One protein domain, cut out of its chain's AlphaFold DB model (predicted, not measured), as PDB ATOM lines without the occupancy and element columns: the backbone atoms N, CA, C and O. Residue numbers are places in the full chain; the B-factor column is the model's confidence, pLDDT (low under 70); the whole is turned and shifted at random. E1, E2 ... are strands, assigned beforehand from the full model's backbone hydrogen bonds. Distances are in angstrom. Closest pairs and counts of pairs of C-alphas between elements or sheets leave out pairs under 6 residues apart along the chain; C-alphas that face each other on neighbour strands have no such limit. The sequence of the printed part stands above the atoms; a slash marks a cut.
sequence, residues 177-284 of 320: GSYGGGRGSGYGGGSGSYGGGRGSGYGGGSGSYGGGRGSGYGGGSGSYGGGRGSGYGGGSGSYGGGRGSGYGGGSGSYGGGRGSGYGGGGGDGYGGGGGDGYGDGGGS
ATOM      1  N   GLY A 177      11.162  31.009 -18.413       53.19
ATOM      2  CA  GLY A 177      10.271  31.079 -19.579       53.19
ATOM      3  C   GLY A 177       9.371  29.851 -19.778       53.19
ATOM      4  O   GLY A 177       8.809  29.676 -20.858       53.19
ATOM      5  N   SER A 178       9.263  28.979 -18.775       63.47
ATOM      6  CA  SER A 178       8.508  27.731 -18.862       63.47
ATOM      7  C   SER A 178       7.021  27.895 -18.639       63.47
ATOM      8  O   SER A 178       6.574  28.800 -17.935       63.47
ATOM      9  N   TYR A 179       6.282  26.945 -19.196       65.75
ATOM     10  CA  TYR A 179       4.854  26.960 -19.235       65.75
ATOM     11  C   TYR A 179       4.142  25.705 -18.807       65.75
ATOM     12  O   TYR A 179       4.403  24.625 -19.322       65.75
ATOM     13  N   GLY A 180       3.142  25.884 -17.958       64.62
ATOM     14  CA  GLY A 180       2.248  24.828 -17.539       64.62
ATOM     15  C   GLY A 180       0.796  25.235 -17.692       64.62
ATOM     16  O   GLY A 180       0.325  26.198 -17.090       64.62
ATOM     17  N   GLY A 181       0.083  24.488 -18.521       63.22
ATOM     18  CA  GLY A 181      -1.288  24.713 -18.943       63.22
ATOM     19  C   GLY A 181      -2.105  23.421 -18.929       63.22
ATOM     20  O   GLY A 181      -1.559  22.329 -19.057       63.22
ATOM     21  N   GLY A 182      -3.435  23.509 -18.835       63.28
ATOM     22  CA  GLY A 182      -4.278  22.319 -19.009       63.28
ATOM     23  C   GLY A 182      -5.737  22.467 -18.586       63.28
ATOM     24  O   GLY A 182      -6.244  23.562 -18.303       63.28
ATOM     25  N   ARG A 183      -6.454  21.334 -18.546       66.06
ATOM     26  CA  ARG A 183      -7.800  21.277 -17.936       66.06
ATOM     27  C   ARG A 183      -7.747  21.250 -16.402       66.06
ATOM     28  O   ARG A 183      -8.787  21.478 -15.788       66.06
ATOM     29  N   GLY A 184      -6.579  20.994 -15.812       67.44
ATOM     30  CA  GLY A 184      -6.311  21.094 -14.377       67.44
ATOM     31  C   GLY A 184      -5.612  22.400 -13.988       67.44
ATOM     32  O   GLY A 184      -5.737  23.416 -14.683       67.44
ATOM     33  N   SER A 185      -4.908  22.366 -12.857       75.38
ATOM     34  CA  SER A 185      -3.995  23.431 -12.421       75.38
ATOM     35  C   SER A 185      -2.682  23.363 -13.207       75.38
ATOM     36  O   SER A 185      -2.264  22.274 -13.589       75.38
ATOM     37  N   GLY A 186      -2.038  24.493 -13.481       70.19
ATOM     38  CA  GLY A 186      -0.883  24.531 -14.387       70.19
ATOM     39  C   GLY A 186       0.256  25.395 -13.881       70.19
ATOM     40  O   GLY A 186       0.003  26.393 -13.208       70.19
ATOM     41  N   TYR A 187       1.487  25.018 -14.235       75.12
ATOM     42  CA  TYR A 187       2.705  25.569 -13.654       75.12
ATOM     43  C   TYR A 187       3.860  25.895 -14.538       75.12
ATOM     44  O   TYR A 187       4.371  25.030 -15.221       75.12
ATOM     45  N   GLY A 188       4.359  27.106 -14.386       70.25
ATOM     46  CA  GLY A 188       5.679  27.489 -14.821       70.25
ATOM     47  C   GLY A 188       6.582  27.720 -13.611       70.25
ATOM     48  O   GLY A 188       6.233  28.456 -12.687       70.25
ATOM     49  N   GLY A 189       7.757  27.099 -13.604       74.38
ATOM     50  CA  GLY A 189       8.785  27.338 -12.592       74.38
ATOM     51  C   GLY A 189       9.987  28.067 -13.176       74.38
ATOM     52  O   GLY A 189      10.539  27.587 -14.150       74.38
ATOM     53  N   GLY A 190      10.447  29.166 -12.574       69.62
ATOM     54  CA  GLY A 190      11.610  29.953 -13.022       69.62
ATOM     55  C   GLY A 190      11.234  31.334 -13.581       69.62
ATOM     56  O   GLY A 190      10.088  31.583 -13.936       69.62
ATOM     57  N   SER A 191      12.174  32.275 -13.666       73.50
ATOM     58  CA  SER A 191      11.870  33.656 -14.090       73.50
ATOM     59  C   SER A 191      11.158  33.719 -15.452       73.50
ATOM     60  O   SER A 191      11.516  32.992 -16.378       73.50
ATOM     61  N   GLY A 192      10.152  34.586 -15.586       68.44
ATOM     62  CA  GLY A 192       9.351  34.714 -16.812       68.44
ATOM     63  C   GLY A 192       8.425  33.527 -17.109       68.44
ATOM     64  O   GLY A 192       8.022  33.341 -18.254       68.44
ATOM     65  N   SER A 193       8.132  32.694 -16.110       75.19
ATOM     66  CA  SER A 193       7.296  31.501 -16.251       75.19
ATOM     67  C   SER A 193       5.793  31.774 -16.139       75.19
ATOM     68  O   SER A 193       5.352  32.885 -15.859       75.19
ATOM     69  N   TYR A 194       5.010  30.739 -16.418       75.50
ATOM     70  CA  TYR A 194       3.697  30.830 -17.036       75.50
ATOM     71  C   TYR A 194       2.864  29.638 -16.581       75.50
ATOM     72  O   TYR A 194       3.011  28.534 -17.085       75.50
ATOM     73  N   GLY A 195       1.982  29.828 -15.607       78.12
ATOM     74  CA  GLY A 195       1.117  28.771 -15.093       78.12
ATOM     75  C   GLY A 195      -0.351  29.117 -15.244       78.12
ATOM     76  O   GLY A 195      -0.817  30.140 -14.743       78.12
ATOM     77  N   GLY A 196      -1.128  28.260 -15.896       72.94
ATOM     78  CA  GLY A 196      -2.557  28.489 -16.014       72.94
ATOM     79  C   GLY A 196      -3.406  27.321 -16.471       72.94
ATOM     80  O   GLY A 196      -2.956  26.189 -16.582       72.94
ATOM     81  N   GLY A 197      -4.696  27.581 -16.690       70.69
ATOM     82  CA  GLY A 197      -5.638  26.548 -17.121       70.69
ATOM     83  C   GLY A 197      -7.060  26.730 -16.602       70.69
ATOM     84  O   GLY A 197      -7.511  27.831 -16.262       70.69
ATOM     85  N   ARG A 198      -7.815  25.627 -16.577       73.56
ATOM     86  CA  ARG A 198      -9.156  25.605 -15.963       73.56
ATOM     87  C   ARG A 198      -9.110  25.459 -14.435       73.56
ATOM     88  O   ARG A 198     -10.131  25.732 -13.810       73.56
ATOM     89  N   GLY A 199      -7.974  25.065 -13.863       75.56
ATOM     90  CA  GLY A 199      -7.698  25.092 -12.426       75.56
ATOM     91  C   GLY A 199      -6.974  26.367 -11.988       75.56
ATOM     92  O   GLY A 199      -7.123  27.423 -12.615       75.56
ATOM     93  N   SER A 200      -6.213  26.261 -10.900       81.25
ATOM     94  CA  SER A 200      -5.344  27.333 -10.399       81.25
ATOM     95  C   SER A 200      -4.025  27.364 -11.176       81.25
ATOM     96  O   SER A 200      -3.566  26.333 -11.656       81.25
ATOM     97  N   GLY A 201      -3.423  28.534 -11.347       81.19
ATOM     98  CA  GLY A 201      -2.267  28.704 -12.235       81.19
ATOM     99  C   GLY A 201      -1.074  29.311 -11.525       81.19
ATOM    100  O   GLY A 201      -1.287  30.258 -10.777       81.19
ATOM    101  N   TYR A 202       0.141  28.818 -11.788       82.31
ATOM    102  CA  TYR A 202       1.356  29.221 -11.081       82.31
ATOM    103  C   TYR A 202       2.573  29.611 -11.863       82.31
ATOM    104  O   TYR A 202       3.140  28.782 -12.557       82.31
ATOM    105  N   GLY A 203       3.039  30.830 -11.622       80.44
ATOM    106  CA  GLY A 203       4.354  31.286 -12.025       80.44
ATOM    107  C   GLY A 203       5.265  31.432 -10.811       80.44
ATOM    108  O   GLY A 203       4.911  32.100  -9.838       80.44
ATOM    109  N   GLY A 204       6.441  30.811 -10.857       80.56
ATOM    110  CA  GLY A 204       7.490  31.000  -9.851       80.56
ATOM    111  C   GLY A 204       8.680  31.771 -10.414       80.56
ATOM    112  O   GLY A 204       9.134  31.428 -11.489       80.56
ATOM    113  N   GLY A 205       9.234  32.750  -9.697       76.50
ATOM    114  CA  GLY A 205      10.409  33.537 -10.118       76.50
ATOM    115  C   GLY A 205      10.062  34.910 -10.718       76.50
ATOM    116  O   GLY A 205       8.930  35.166 -11.109       76.50
ATOM    117  N   SER A 206      11.019  35.834 -10.795       80.06
ATOM    118  CA  SER A 206      10.751  37.223 -11.220       80.06
ATOM    119  C   SER A 206      10.064  37.313 -12.591       80.06
ATOM    120  O   SER A 206      10.413  36.578 -13.516       80.06
ATOM    121  N   GLY A 207       9.092  38.220 -12.730       77.31
ATOM    122  CA  GLY A 207       8.316  38.390 -13.966       77.31
ATOM    123  C   GLY A 207       7.416  37.201 -14.328       77.31
ATOM    124  O   GLY A 207       7.053  37.046 -15.491       77.31
ATOM    125  N   SER A 208       7.112  36.326 -13.368       81.69
ATOM    126  CA  SER A 208       6.291  35.136 -13.587       81.69
ATOM    127  C   SER A 208       4.799  35.414 -13.516       81.69
ATOM    128  O   SER A 208       4.352  36.444 -13.003       81.69
ATOM    129  N   TYR A 209       4.032  34.446 -14.008       82.06
ATOM    130  CA  TYR A 209       2.602  34.541 -14.077       82.06
ATOM    131  C   TYR A 209       1.815  33.312 -13.718       82.06
ATOM    132  O   TYR A 209       2.080  32.221 -14.208       82.06
ATOM    133  N   GLY A 210       0.751  33.529 -12.960       84.56
ATOM    134  CA  GLY A 210      -0.194  32.498 -12.597       84.56
ATOM    135  C   GLY A 210      -1.613  32.969 -12.785       84.56
ATOM    136  O   GLY A 210      -2.040  33.958 -12.188       84.56
ATOM    137  N   GLY A 211      -2.385  32.243 -13.586       79.44
ATOM    138  CA  GLY A 211      -3.782  32.590 -13.750       79.44
ATOM    139  C   GLY A 211      -4.660  31.583 -14.461       79.44
ATOM    140  O   GLY A 211      -4.204  30.634 -15.079       79.44
ATOM    141  N   GLY A 212      -5.974  31.770 -14.362       76.81
ATOM    142  CA  GLY A 212      -6.916  30.812 -14.931       76.81
ATOM    143  C   GLY A 212      -8.346  30.978 -14.444       76.81
ATOM    144  O   GLY A 212      -8.793  32.062 -14.054       76.81
ATOM    145  N   ARG A 213      -9.110  29.881 -14.497       78.31
ATOM    146  CA  ARG A 213     -10.459  29.851 -13.908       78.31
ATOM    147  C   ARG A 213     -10.439  29.640 -12.387       78.31
ATOM    148  O   ARG A 213     -11.445  29.955 -11.760       78.31
ATOM    149  N   GLY A 214      -9.339  29.142 -11.823       79.44
ATOM    150  CA  GLY A 214      -9.072  29.102 -10.383       79.44
ATOM    151  C   GLY A 214      -8.333  30.347  -9.886       79.44
ATOM    152  O   GLY A 214      -8.426  31.420 -10.494       79.44
ATOM    153  N   SER A 215      -7.616  30.197  -8.771       83.69
ATOM    154  CA  SER A 215      -6.747  31.239  -8.206       83.69
ATOM    155  C   SER A 215      -5.397  31.280  -8.932       83.69
ATOM    156  O   SER A 215      -4.975  30.274  -9.502       83.69
ATOM    157  N   GLY A 216      -4.725  32.427  -8.955       85.81
ATOM    158  CA  GLY A 216      -3.526  32.623  -9.783       85.81
ATOM    159  C   GLY A 216      -2.328  33.168  -9.016       85.81
ATOM    160  O   GLY A 216      -2.508  34.190  -8.364       85.81
ATOM    161  N   TYR A 217      -1.153  32.527  -9.142       86.00
ATOM    162  CA  TYR A 217       0.106  32.830  -8.449       86.00
ATOM    163  C   TYR A 217       1.141  33.559  -9.300       86.00
ATOM    164  O   TYR A 217       1.624  33.012 -10.287       86.00
ATOM    165  N   GLY A 218       1.664  34.666  -8.807       84.75
ATOM    166  CA  GLY A 218       2.952  35.204  -9.216       84.75
ATOM    167  C   GLY A 218       3.904  35.227  -8.027       84.75
ATOM    168  O   GLY A 218       3.593  35.829  -7.000       84.75
ATOM    169  N   GLY A 219       5.060  34.573  -8.142       83.50
ATOM    170  CA  GLY A 219       6.121  34.648  -7.134       83.50
ATOM    171  C   GLY A 219       7.347  35.388  -7.654       83.50
ATOM    172  O   GLY A 219       7.821  35.049  -8.723       83.50
ATOM    173  N   GLY A 220       7.913  36.336  -6.905       80.94
ATOM    174  CA  GLY A 220       9.104  37.114  -7.287       80.94
ATOM    175  C   GLY A 220       8.783  38.522  -7.815       80.94
ATOM    176  O   GLY A 220       7.649  38.838  -8.159       80.94
ATOM    177  N   SER A 221       9.779  39.406  -7.888       83.12
ATOM    178  CA  SER A 221       9.557  40.807  -8.287       83.12
ATOM    179  C   SER A 221       8.922  40.931  -9.679       83.12
ATOM    180  O   SER A 221       9.279  40.193 -10.600       83.12
ATOM    181  N   GLY A 222       7.981  41.866  -9.837       81.31
ATOM    182  CA  GLY A 222       7.246  42.079 -11.092       81.31
ATOM    183  C   GLY A 222       6.334  40.919 -11.507       81.31
ATOM    184  O   GLY A 222       6.016  40.787 -12.686       81.31
ATOM    185  N   SER A 223       5.970  40.036 -10.573       85.38
ATOM    186  CA  SER A 223       5.135  38.865 -10.849       85.38
ATOM    187  C   SER A 223       3.647  39.174 -10.830       85.38
ATOM    188  O   SER A 223       3.201  40.184 -10.272       85.38
ATOM    189  N   TYR A 224       2.878  38.256 -11.416       84.38
ATOM    190  CA  TYR A 224       1.446  38.387 -11.496       84.38
ATOM    191  C   TYR A 224       0.613  37.169 -11.187       84.38
ATOM    192  O   TYR A 224       0.770  36.109 -11.781       84.38
ATOM    193  N   GLY A 225      -0.370  37.368 -10.325       86.62
ATOM    194  CA  GLY A 225      -1.360  36.371  -9.995       86.62
ATOM    195  C   GLY A 225      -2.764  36.872 -10.259       86.62
ATOM    196  O   GLY A 225      -3.204  37.857  -9.667       86.62
ATOM    197  N   GLY A 226      -3.520  36.188 -11.113       81.50
ATOM    198  CA  GLY A 226      -4.907  36.578 -11.303       81.50
ATOM    199  C   GLY A 226      -5.804  35.653 -12.096       81.50
ATOM    200  O   GLY A 226      -5.369  34.697 -12.717       81.50
ATOM    201  N   GLY A 227      -7.111  35.908 -12.062       78.44
ATOM    202  CA  GLY A 227      -8.068  35.034 -12.738       78.44
ATOM    203  C   GLY A 227      -9.511  35.203 -12.287       78.44
ATOM    204  O   GLY A 227      -9.951  36.280 -11.873       78.44
ATOM    205  N   ARG A 228     -10.293  34.124 -12.407       80.00
ATOM    206  CA  ARG A 228     -11.660  34.099 -11.857       80.00
ATOM    207  C   ARG A 228     -11.684  33.853 -10.343       80.00
ATOM    208  O   ARG A 228     -12.673  34.233  -9.725       80.00
ATOM    209  N   GLY A 229     -10.641  33.244  -9.775       80.75
ATOM    210  CA  GLY A 229     -10.426  33.141  -8.331       80.75
ATOM    211  C   GLY A 229      -9.688  34.353  -7.755       80.75
ATOM    212  O   GLY A 229      -9.676  35.430  -8.360       80.75
ATOM    213  N   SER A 230      -9.086  34.165  -6.580       83.69
ATOM    214  CA  SER A 230      -8.212  35.161  -5.950       83.69
ATOM    215  C   SER A 230      -6.840  35.177  -6.627       83.69
ATOM    216  O   SER A 230      -6.391  34.159  -7.155       83.69
ATOM    217  N   GLY A 231      -6.179  36.328  -6.649       86.56
ATOM    218  CA  GLY A 231      -4.946  36.521  -7.412       86.56
ATOM    219  C   GLY A 231      -3.828  37.107  -6.576       86.56
ATOM    220  O   GLY A 231      -4.108  37.994  -5.778       86.56
ATOM    221  N   TYR A 232      -2.589  36.654  -6.791       85.75
ATOM    222  CA  TYR A 232      -1.436  37.007  -5.965       85.75
ATOM    223  C   TYR A 232      -0.154  37.380  -6.636       85.75
ATOM    224  O   TYR A 232       0.406  36.572  -7.359       85.75
ATOM    225  N   GLY A 233       0.378  38.535  -6.261       85.19
ATOM    226  CA  GLY A 233       1.752  38.907  -6.536       85.19
ATOM    227  C   GLY A 233       2.584  38.878  -5.262       85.19
ATOM    228  O   GLY A 233       2.201  39.477  -4.256       85.19
ATOM    229  N   GLY A 234       3.726  38.194  -5.296       83.00
ATOM    230  CA  GLY A 234       4.734  38.262  -4.240       83.00
ATOM    231  C   GLY A 234       6.015  38.918  -4.739       83.00
ATOM    232  O   GLY A 234       6.543  38.483  -5.748       83.00
ATOM    233  N   GLY A 235       6.559  39.902  -4.023       81.25
ATOM    234  CA  GLY A 235       7.787  40.627  -4.377       81.25
ATOM    235  C   GLY A 235       7.524  42.053  -4.875       81.25
ATOM    236  O   GLY A 235       6.402  42.423  -5.209       81.25
ATOM    237  N   SER A 236       8.556  42.893  -4.931       82.50
ATOM    238  CA  SER A 236       8.390  44.306  -5.304       82.50
ATOM    239  C   SER A 236       7.788  44.474  -6.706       82.50
ATOM    240  O   SER A 236       8.149  43.743  -7.631       82.50
ATOM    241  N   GLY A 237       6.875  45.434  -6.872       80.31
ATOM    242  CA  GLY A 237       6.194  45.693  -8.150       80.31
ATOM    243  C   GLY A 237       5.247  44.579  -8.613       80.31
ATOM    244  O   GLY A 237       4.978  44.470  -9.806       80.31
ATOM    245  N   SER A 238       4.810  43.701  -7.707       84.56
ATOM    246  CA  SER A 238       3.970  42.548  -8.042       84.56
ATOM    247  C   SER A 238       2.480  42.857  -7.996       84.56
ATOM    248  O   SER A 238       2.043  43.854  -7.408       84.56
ATOM    249  N   TYR A 239       1.696  41.971  -8.610       82.94
ATOM    250  CA  TYR A 239       0.262  42.140  -8.682       82.94
ATOM    251  C   TYR A 239      -0.588  40.921  -8.456       82.94
ATOM    252  O   TYR A 239      -0.405  39.884  -9.083       82.94
ATOM    253  N   GLY A 240      -1.597  41.089  -7.616       85.25
ATOM    254  CA  GLY A 240      -2.609  40.091  -7.359       85.25
ATOM    255  C   GLY A 240      -3.989  40.645  -7.601       85.25
ATOM    256  O   GLY A 240      -4.418  41.587  -6.936       85.25
ATOM    257  N   GLY A 241      -4.722  40.044  -8.533       79.31
ATOM    258  CA  GLY A 241      -6.046  40.541  -8.856       79.31
ATOM    259  C   GLY A 241      -6.945  39.631  -9.667       79.31
ATOM    260  O   GLY A 241      -6.539  38.590 -10.161       79.31
ATOM    261  N   GLY A 242      -8.219  39.996  -9.806       77.25
ATOM    262  CA  GLY A 242      -9.170  39.172 -10.557       77.25
ATOM    263  C   GLY A 242     -10.623  39.360 -10.156       77.25
ATOM    264  O   GLY A 242     -11.040  40.424  -9.702       77.25
ATOM    265  N   ARG A 243     -11.438  38.319 -10.354       79.75
ATOM    266  CA  ARG A 243     -12.826  38.324  -9.859       79.75
ATOM    267  C   ARG A 243     -12.921  38.016  -8.358       79.75
ATOM    268  O   ARG A 243     -13.931  38.380  -7.768       79.75
ATOM    269  N   GLY A 244     -11.913  37.370  -7.769       79.94
ATOM    270  CA  GLY A 244     -11.777  37.191  -6.322       79.94
ATOM    271  C   GLY A 244     -11.032  38.345  -5.646       79.94
ATOM    272  O   GLY A 244     -10.962  39.452  -6.189       79.94
ATOM    273  N   SER A 245     -10.489  38.073  -4.458       82.62
ATOM    274  CA  SER A 245      -9.643  39.013  -3.712       82.62
ATOM    275  C   SER A 245      -8.227  39.067  -4.291       82.62
ATOM    276  O   SER A 245      -7.760  38.091  -4.882       82.62
ATOM    277  N   GLY A 246      -7.546  40.200  -4.144       83.69
ATOM    278  CA  GLY A 246      -6.236  40.442  -4.754       83.69
ATOM    279  C   GLY A 246      -5.143  40.770  -3.741       83.69
ATOM    280  O   GLY A 246      -5.391  41.616  -2.888       83.69
ATOM    281  N   TYR A 247      -3.962  40.149  -3.879       82.88
ATOM    282  CA  TYR A 247      -2.775  40.334  -3.031       82.88
ATOM    283  C   TYR A 247      -1.651  41.075  -3.757       82.88
ATOM    284  O   TYR A 247      -1.154  40.578  -4.766       82.88
ATOM    285  N   GLY A 248      -1.105  42.121  -3.160       82.25
ATOM    286  CA  GLY A 248       0.233  42.613  -3.470       82.25
ATOM    287  C   GLY A 248       1.137  42.465  -2.255       82.25
ATOM    288  O   GLY A 248       0.817  43.002  -1.195       82.25
ATOM    289  N   GLY A 249       2.246  41.736  -2.390       79.19
ATOM    290  CA  GLY A 249       3.292  41.666  -1.369       79.19
ATOM    291  C   GLY A 249       4.576  42.350  -1.832       79.19
ATOM    292  O   GLY A 249       5.086  41.999  -2.885       79.19
ATOM    293  N   GLY A 250       5.149  43.255  -1.038       77.06
ATOM    294  CA  GLY A 250       6.386  43.990  -1.338       77.06
ATOM    295  C   GLY A 250       6.156  45.456  -1.719       77.06
ATOM    296  O   GLY A 250       5.023  45.910  -1.865       77.06
ATOM    297  N   SER A 251       7.237  46.221  -1.871       79.88
ATOM    298  CA  SER A 251       7.155  47.650  -2.209       79.88
ATOM    299  C   SER A 251       6.620  47.858  -3.631       79.88
ATOM    300  O   SER A 251       7.063  47.192  -4.569       79.88
ATOM    301  N   GLY A 252       5.683  48.788  -3.801       75.38
ATOM    302  CA  GLY A 252       5.034  49.088  -5.080       75.38
ATOM    303  C   GLY A 252       4.106  47.977  -5.579       75.38
ATOM    304  O   GLY A 252       3.936  47.839  -6.786       75.38
ATOM    305  N   SER A 253       3.562  47.148  -4.682       78.06
ATOM    306  CA  SER A 253       2.722  46.000  -5.042       78.06
ATOM    307  C   SER A 253       1.226  46.278  -4.914       78.06
ATOM    308  O   SER A 253       0.802  47.105  -4.098       78.06
ATOM    309  N   TYR A 254       0.434  45.542  -5.704       78.44
ATOM    310  CA  TYR A 254      -1.007  45.756  -5.802       78.44
ATOM    311  C   TYR A 254      -1.879  44.559  -5.597       78.44
ATOM    312  O   TYR A 254      -1.792  43.575  -6.324       78.44
ATOM    313  N   GLY A 255      -2.800  44.708  -4.657       80.38
ATOM    314  CA  GLY A 255      -3.901  43.794  -4.467       80.38
ATOM    315  C   GLY A 255      -5.197  44.421  -4.937       80.38
ATOM    316  O   GLY A 255      -5.688  45.355  -4.302       80.38
ATOM    317  N   GLY A 256      -5.798  43.910  -6.011       73.12
ATOM    318  CA  GLY A 256      -7.075  44.456  -6.452       73.12
ATOM    319  C   GLY A 256      -7.919  43.629  -7.408       73.12
ATOM    320  O   GLY A 256      -7.418  42.893  -8.244       73.12
ATOM    321  N   GLY A 257      -9.242  43.730  -7.302       70.81
ATOM    322  CA  GLY A 257     -10.161  42.876  -8.059       70.81
ATOM    323  C   GLY A 257     -11.627  43.190  -7.794       70.81
ATOM    324  O   GLY A 257     -11.955  44.240  -7.266       70.81
ATOM    325  N   ARG A 258     -12.549  42.292  -8.154       77.06
ATOM    326  CA  ARG A 258     -13.961  42.445  -7.741       77.06
ATOM    327  C   ARG A 258     -14.172  42.134  -6.255       77.06
ATOM    328  O   ARG A 258     -15.157  42.610  -5.703       77.06
ATOM    329  N   GLY A 259     -13.280  41.358  -5.637       76.12
ATOM    330  CA  GLY A 259     -13.238  41.140  -4.192       76.12
ATOM    331  C   GLY A 259     -12.451  42.225  -3.455       76.12
ATOM    332  O   GLY A 259     -12.220  43.313  -3.987       76.12
ATOM    333  N   SER A 260     -12.042  41.915  -2.225       78.81
ATOM    334  CA  SER A 260     -11.216  42.810  -1.412       78.81
ATOM    335  C   SER A 260      -9.772  42.851  -1.915       78.81
ATOM    336  O   SER A 260      -9.242  41.845  -2.394       78.81
ATOM    337  N   GLY A 261      -9.131  44.008  -1.804       77.50
ATOM    338  CA  GLY A 261      -7.750  44.221  -2.231       77.50
ATOM    339  C   GLY A 261      -6.831  44.448  -1.041       77.50
ATOM    340  O   GLY A 261      -7.176  45.218  -0.150       77.50
ATOM    341  N   TYR A 262      -5.669  43.804  -1.025       78.06
ATOM    342  CA  TYR A 262      -4.659  43.975   0.014       78.06
ATOM    343  C   TYR A 262      -3.286  44.210  -0.603       78.06
ATOM    344  O   TYR A 262      -2.792  43.369  -1.344       78.06
ATOM    345  N   GLY A 263      -2.676  45.349  -0.292       74.81
ATOM    346  CA  GLY A 263      -1.309  45.676  -0.686       74.81
ATOM    347  C   GLY A 263      -0.460  45.944   0.547       74.81
ATOM    348  O   GLY A 263      -0.851  46.748   1.392       74.81
ATOM    349  N   GLY A 264       0.695  45.292   0.671       67.94
ATOM    350  CA  GLY A 264       1.584  45.559   1.799       67.94
ATOM    351  C   GLY A 264       3.026  45.107   1.619       67.94
ATOM    352  O   GLY A 264       3.328  44.229   0.814       67.94
ATOM    353  N   GLY A 265       3.937  45.730   2.369       62.75
ATOM    354  CA  GLY A 265       5.385  45.517   2.286       62.75
ATOM    355  C   GLY A 265       6.184  46.704   2.835       62.75
ATOM    356  O   GLY A 265       5.615  47.726   3.198       62.75
ATOM    357  N   GLY A 266       7.516  46.600   2.895       60.75
ATOM    358  CA  GLY A 266       8.412  47.635   3.450       60.75
ATOM    359  C   GLY A 266       8.477  48.981   2.692       60.75
ATOM    360  O   GLY A 266       9.486  49.669   2.796       60.75
ATOM    361  N   GLY A 267       7.448  49.352   1.923       63.62
ATOM    362  CA  GLY A 267       7.343  50.570   1.108       63.62
ATOM    363  C   GLY A 267       5.882  50.902   0.759       63.62
ATOM    364  O   GLY A 267       4.983  50.504   1.494       63.62
ATOM    365  N   ASP A 268       5.633  51.628  -0.339       61.81
ATOM    366  CA  ASP A 268       4.270  51.974  -0.786       61.81
ATOM    367  C   ASP A 268       3.481  50.719  -1.199       61.81
ATOM    368  O   ASP A 268       4.019  49.834  -1.870       61.81
ATOM    369  N   GLY A 269       2.205  50.639  -0.829       59.19
ATOM    370  CA  GLY A 269       1.363  49.467  -1.082       59.19
ATOM    371  C   GLY A 269      -0.084  49.853  -1.347       59.19
ATOM    372  O   GLY A 269      -0.593  50.812  -0.757       59.19
ATOM    373  N   TYR A 270      -0.738  49.107  -2.245       68.25
ATOM    374  CA  TYR A 270      -2.084  49.446  -2.688       68.25
ATOM    375  C   TYR A 270      -3.089  48.319  -2.718       68.25
ATOM    376  O   TYR A 270      -2.907  47.300  -3.382       68.25
ATOM    377  N   GLY A 271      -4.187  48.550  -2.002       66.94
ATOM    378  CA  GLY A 271      -5.333  47.661  -1.936       66.94
ATOM    379  C   GLY A 271      -6.547  48.326  -2.567       66.94
ATOM    380  O   GLY A 271      -6.989  49.372  -2.099       66.94
ATOM    381  N   GLY A 272      -7.139  47.737  -3.605       64.25
ATOM    382  CA  GLY A 272      -8.339  48.331  -4.184       64.25
ATOM    383  C   GLY A 272      -9.199  47.434  -5.055       64.25
ATOM    384  O   GLY A 272      -8.694  46.649  -5.844       64.25
ATOM    385  N   GLY A 273     -10.525  47.533  -4.937       64.56
ATOM    386  CA  GLY A 273     -11.413  46.611  -5.638       64.56
ATOM    387  C   GLY A 273     -12.911  46.842  -5.459       64.56
ATOM    388  O   GLY A 273     -13.367  47.880  -4.991       64.56
ATOM    389  N   GLY A 274     -13.706  45.857  -5.873       66.56
ATOM    390  CA  GLY A 274     -15.153  45.847  -5.661       66.56
ATOM    391  C   GLY A 274     -15.543  45.654  -4.192       66.56
ATOM    392  O   GLY A 274     -16.649  46.040  -3.826       66.56
ATOM    393  N   GLY A 275     -14.644  45.101  -3.369       71.31
ATOM    394  CA  GLY A 275     -14.770  45.011  -1.913       71.31
ATOM    395  C   GLY A 275     -13.918  46.044  -1.166       71.31
ATOM    396  O   GLY A 275     -13.542  47.079  -1.720       71.31
ATOM    397  N   ASP A 276     -13.622  45.752   0.099       75.44
ATOM    398  CA  ASP A 276     -12.775  46.588   0.960       75.44
ATOM    399  C   ASP A 276     -11.307  46.610   0.493       75.44
ATOM    400  O   ASP A 276     -10.804  45.630  -0.065       75.44
ATOM    401  N   GLY A 277     -10.620  47.727   0.732       67.06
ATOM    402  CA  GLY A 277      -9.209  47.920   0.391       67.06
ATOM    403  C   GLY A 277      -8.341  48.092   1.635       67.06
ATOM    404  O   GLY A 277      -8.658  48.916   2.490       67.06
ATOM    405  N   TYR A 278      -7.235  47.353   1.712       70.81
ATOM    406  CA  TYR A 278      -6.287  47.374   2.828       70.81
ATOM    407  C   TYR A 278      -4.877  47.682   2.313       70.81
ATOM    408  O   TYR A 278      -4.362  46.961   1.458       70.81
ATOM    409  N   GLY A 279      -4.259  48.747   2.819       68.62
ATOM    410  CA  GLY A 279      -2.874  49.115   2.525       68.62
ATOM    411  C   GLY A 279      -2.065  49.218   3.812       68.62
ATOM    412  O   GLY A 279      -2.373  50.083   4.629       68.62
ATOM    413  N   ASP A 280      -1.052  48.373   4.004       63.78
ATOM    414  CA  ASP A 280      -0.154  48.442   5.168       63.78
ATOM    415  C   ASP A 280       1.303  48.371   4.707       63.78
ATOM    416  O   ASP A 280       1.771  47.355   4.188       63.78
ATOM    417  N   GLY A 281       2.012  49.489   4.823       57.25
ATOM    418  CA  GLY A 281       3.405  49.571   4.418       57.25
ATOM    419  C   GLY A 281       4.131  50.707   5.115       57.25
ATOM    420  O   GLY A 281       3.525  51.687   5.538       57.25
ATOM    421  N   GLY A 282       5.456  50.586   5.227       54.59
ATOM    422  CA  GLY A 282       6.308  51.625   5.824       54.59
ATOM    423  C   GLY A 282       6.315  52.960   5.055       54.59
ATOM    424  O   GLY A 282       6.882  53.932   5.550       54.59
ATOM    425  N   GLY A 283       5.706  52.998   3.858       57.12
ATOM    426  CA  GLY A 283       5.480  54.177   3.011       57.12
ATOM    427  C   GLY A 283       4.011  54.638   2.967       57.12
ATOM    428  O   GLY A 283       3.264  54.500   3.933       57.12
ATOM    429  N   SER A 284       3.576  55.218   1.845       56.00
ATOM    430  CA  SER A 284       2.195  55.680   1.638       56.00
ATOM    431  C   SER A 284       1.278  54.491   1.321       56.00
ATOM    432  O   SER A 284       1.368  53.893   0.249       56.00
TER     433      SER A 284
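AT A GLANCE: This is residues 177 to 284 of the 320 residues of the protein "glycine-rich cell wall structural protein 1.0-like" of Prunus avium (UniProt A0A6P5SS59). The chain is wound in seven flattened turns stacked one after another, a solenoid pressed into a thin slab: two parallel sheets of seven strands each lie face to face and very close together, joined by tight turns along both long rims. Each turn puts one strand into each sheet, the odd-numbered strands into one and the even-numbered strands into the other, and the strands of one sheet run the other way from those of the other. The 108 printed residues hold no named helix and fourteen named strands, E1 to E14 in chain order; the sheet orders are E1 E3 E5 E7 E9 E11 E13 and E2 E4 E6 E8 E10 E12 E14, each with its strands parallel. The class is all strand, and the whole is compact, with a radius of gyration of the C-alphas of 12.5 A; the outline is flat, but only just, with spans of 39 by 26 by 9 A.

IN THESE COORDINATES: One sheet holds E1, residues 179 to 182, E3, residues 194 to 197, E5, residues 209 to 212, E7, residues 224 to 227, E9, residues 239 to 242, E11, residues 253 to 257, and E13, residues 269 to 273. The other holds E2, residues 186 to 189, E4, residues 201 to 204, E6, residues 216 to 219, E8, residues 231 to 234, E10, residues 246 to 249, E12, residues 261 to 265, and E14, residues 277 to 281. E1 begins with C-alpha 179 at (4.854, 26.960, -19.235). E8, whose centre is the nearest to the mean of the C-alphas at 2.1 A, begins with C-alpha 231 at (-4.946, 36.521, -7.412). E14 ends with C-alpha 281 at (3.405, 49.571, 4.418). The longest strands by residues, with five each, measure 13.6 A for E11, 14.0 A for E12, 13.9 A for E13 and 13.3 A for E14 from first to last C-alpha.

HOW THE PARTS SIT: In the sheet of odd-numbered strands, E1 and E13 are the edge strands. E1 and E3 are parallel at 2 degrees, with N 180 and O 194 within hydrogen-bond range at 2.8 A. E7 and E9 are parallel at 4 degrees, with N 225 and O 239 at 2.8 A. E11 and E13 are parallel at 7 degrees, with N 255 and O 270 at 2.9 A. From edge to edge this sheet's strand lines turn by 21 degrees. In the other sheet the edge strands are E2 and E14, and the turn is 15 degrees. E2 and E4 are parallel at 4 degrees, with N 188 and O 202 within hydrogen-bond range at 2.8 A. E8 and E10 are parallel at 3 degrees, with N 247 and O 231 at 2.9 A. E12 and E14 are parallel at 1 degree, with N 278 and O 261 at 2.8 A. Between the two sheets, the closest C-alphas of E1 and E2 are those of Gly 180 and Tyr 187, 4.0 A apart. For E8 and E9 they are those of Tyr 232 and Gly 240, 3.6 A apart, and for E13 and E14 those of Gly 271 and Gly 277, 4.5 A apart. E1 and E14 are apart, as are E2 and E13.

THE WHOLE: The two C-alphas farthest apart are those of Arg 183 and Gly 283, at 41.2 A. The printed part has no cut, and each link between successive strands is tight. The mean pLDDT of the printed part is 75.2. The model's confidence is under 70 in 28 residues: 177 to 184, 190, 192, 264 to 274, 277 and 279 to 284.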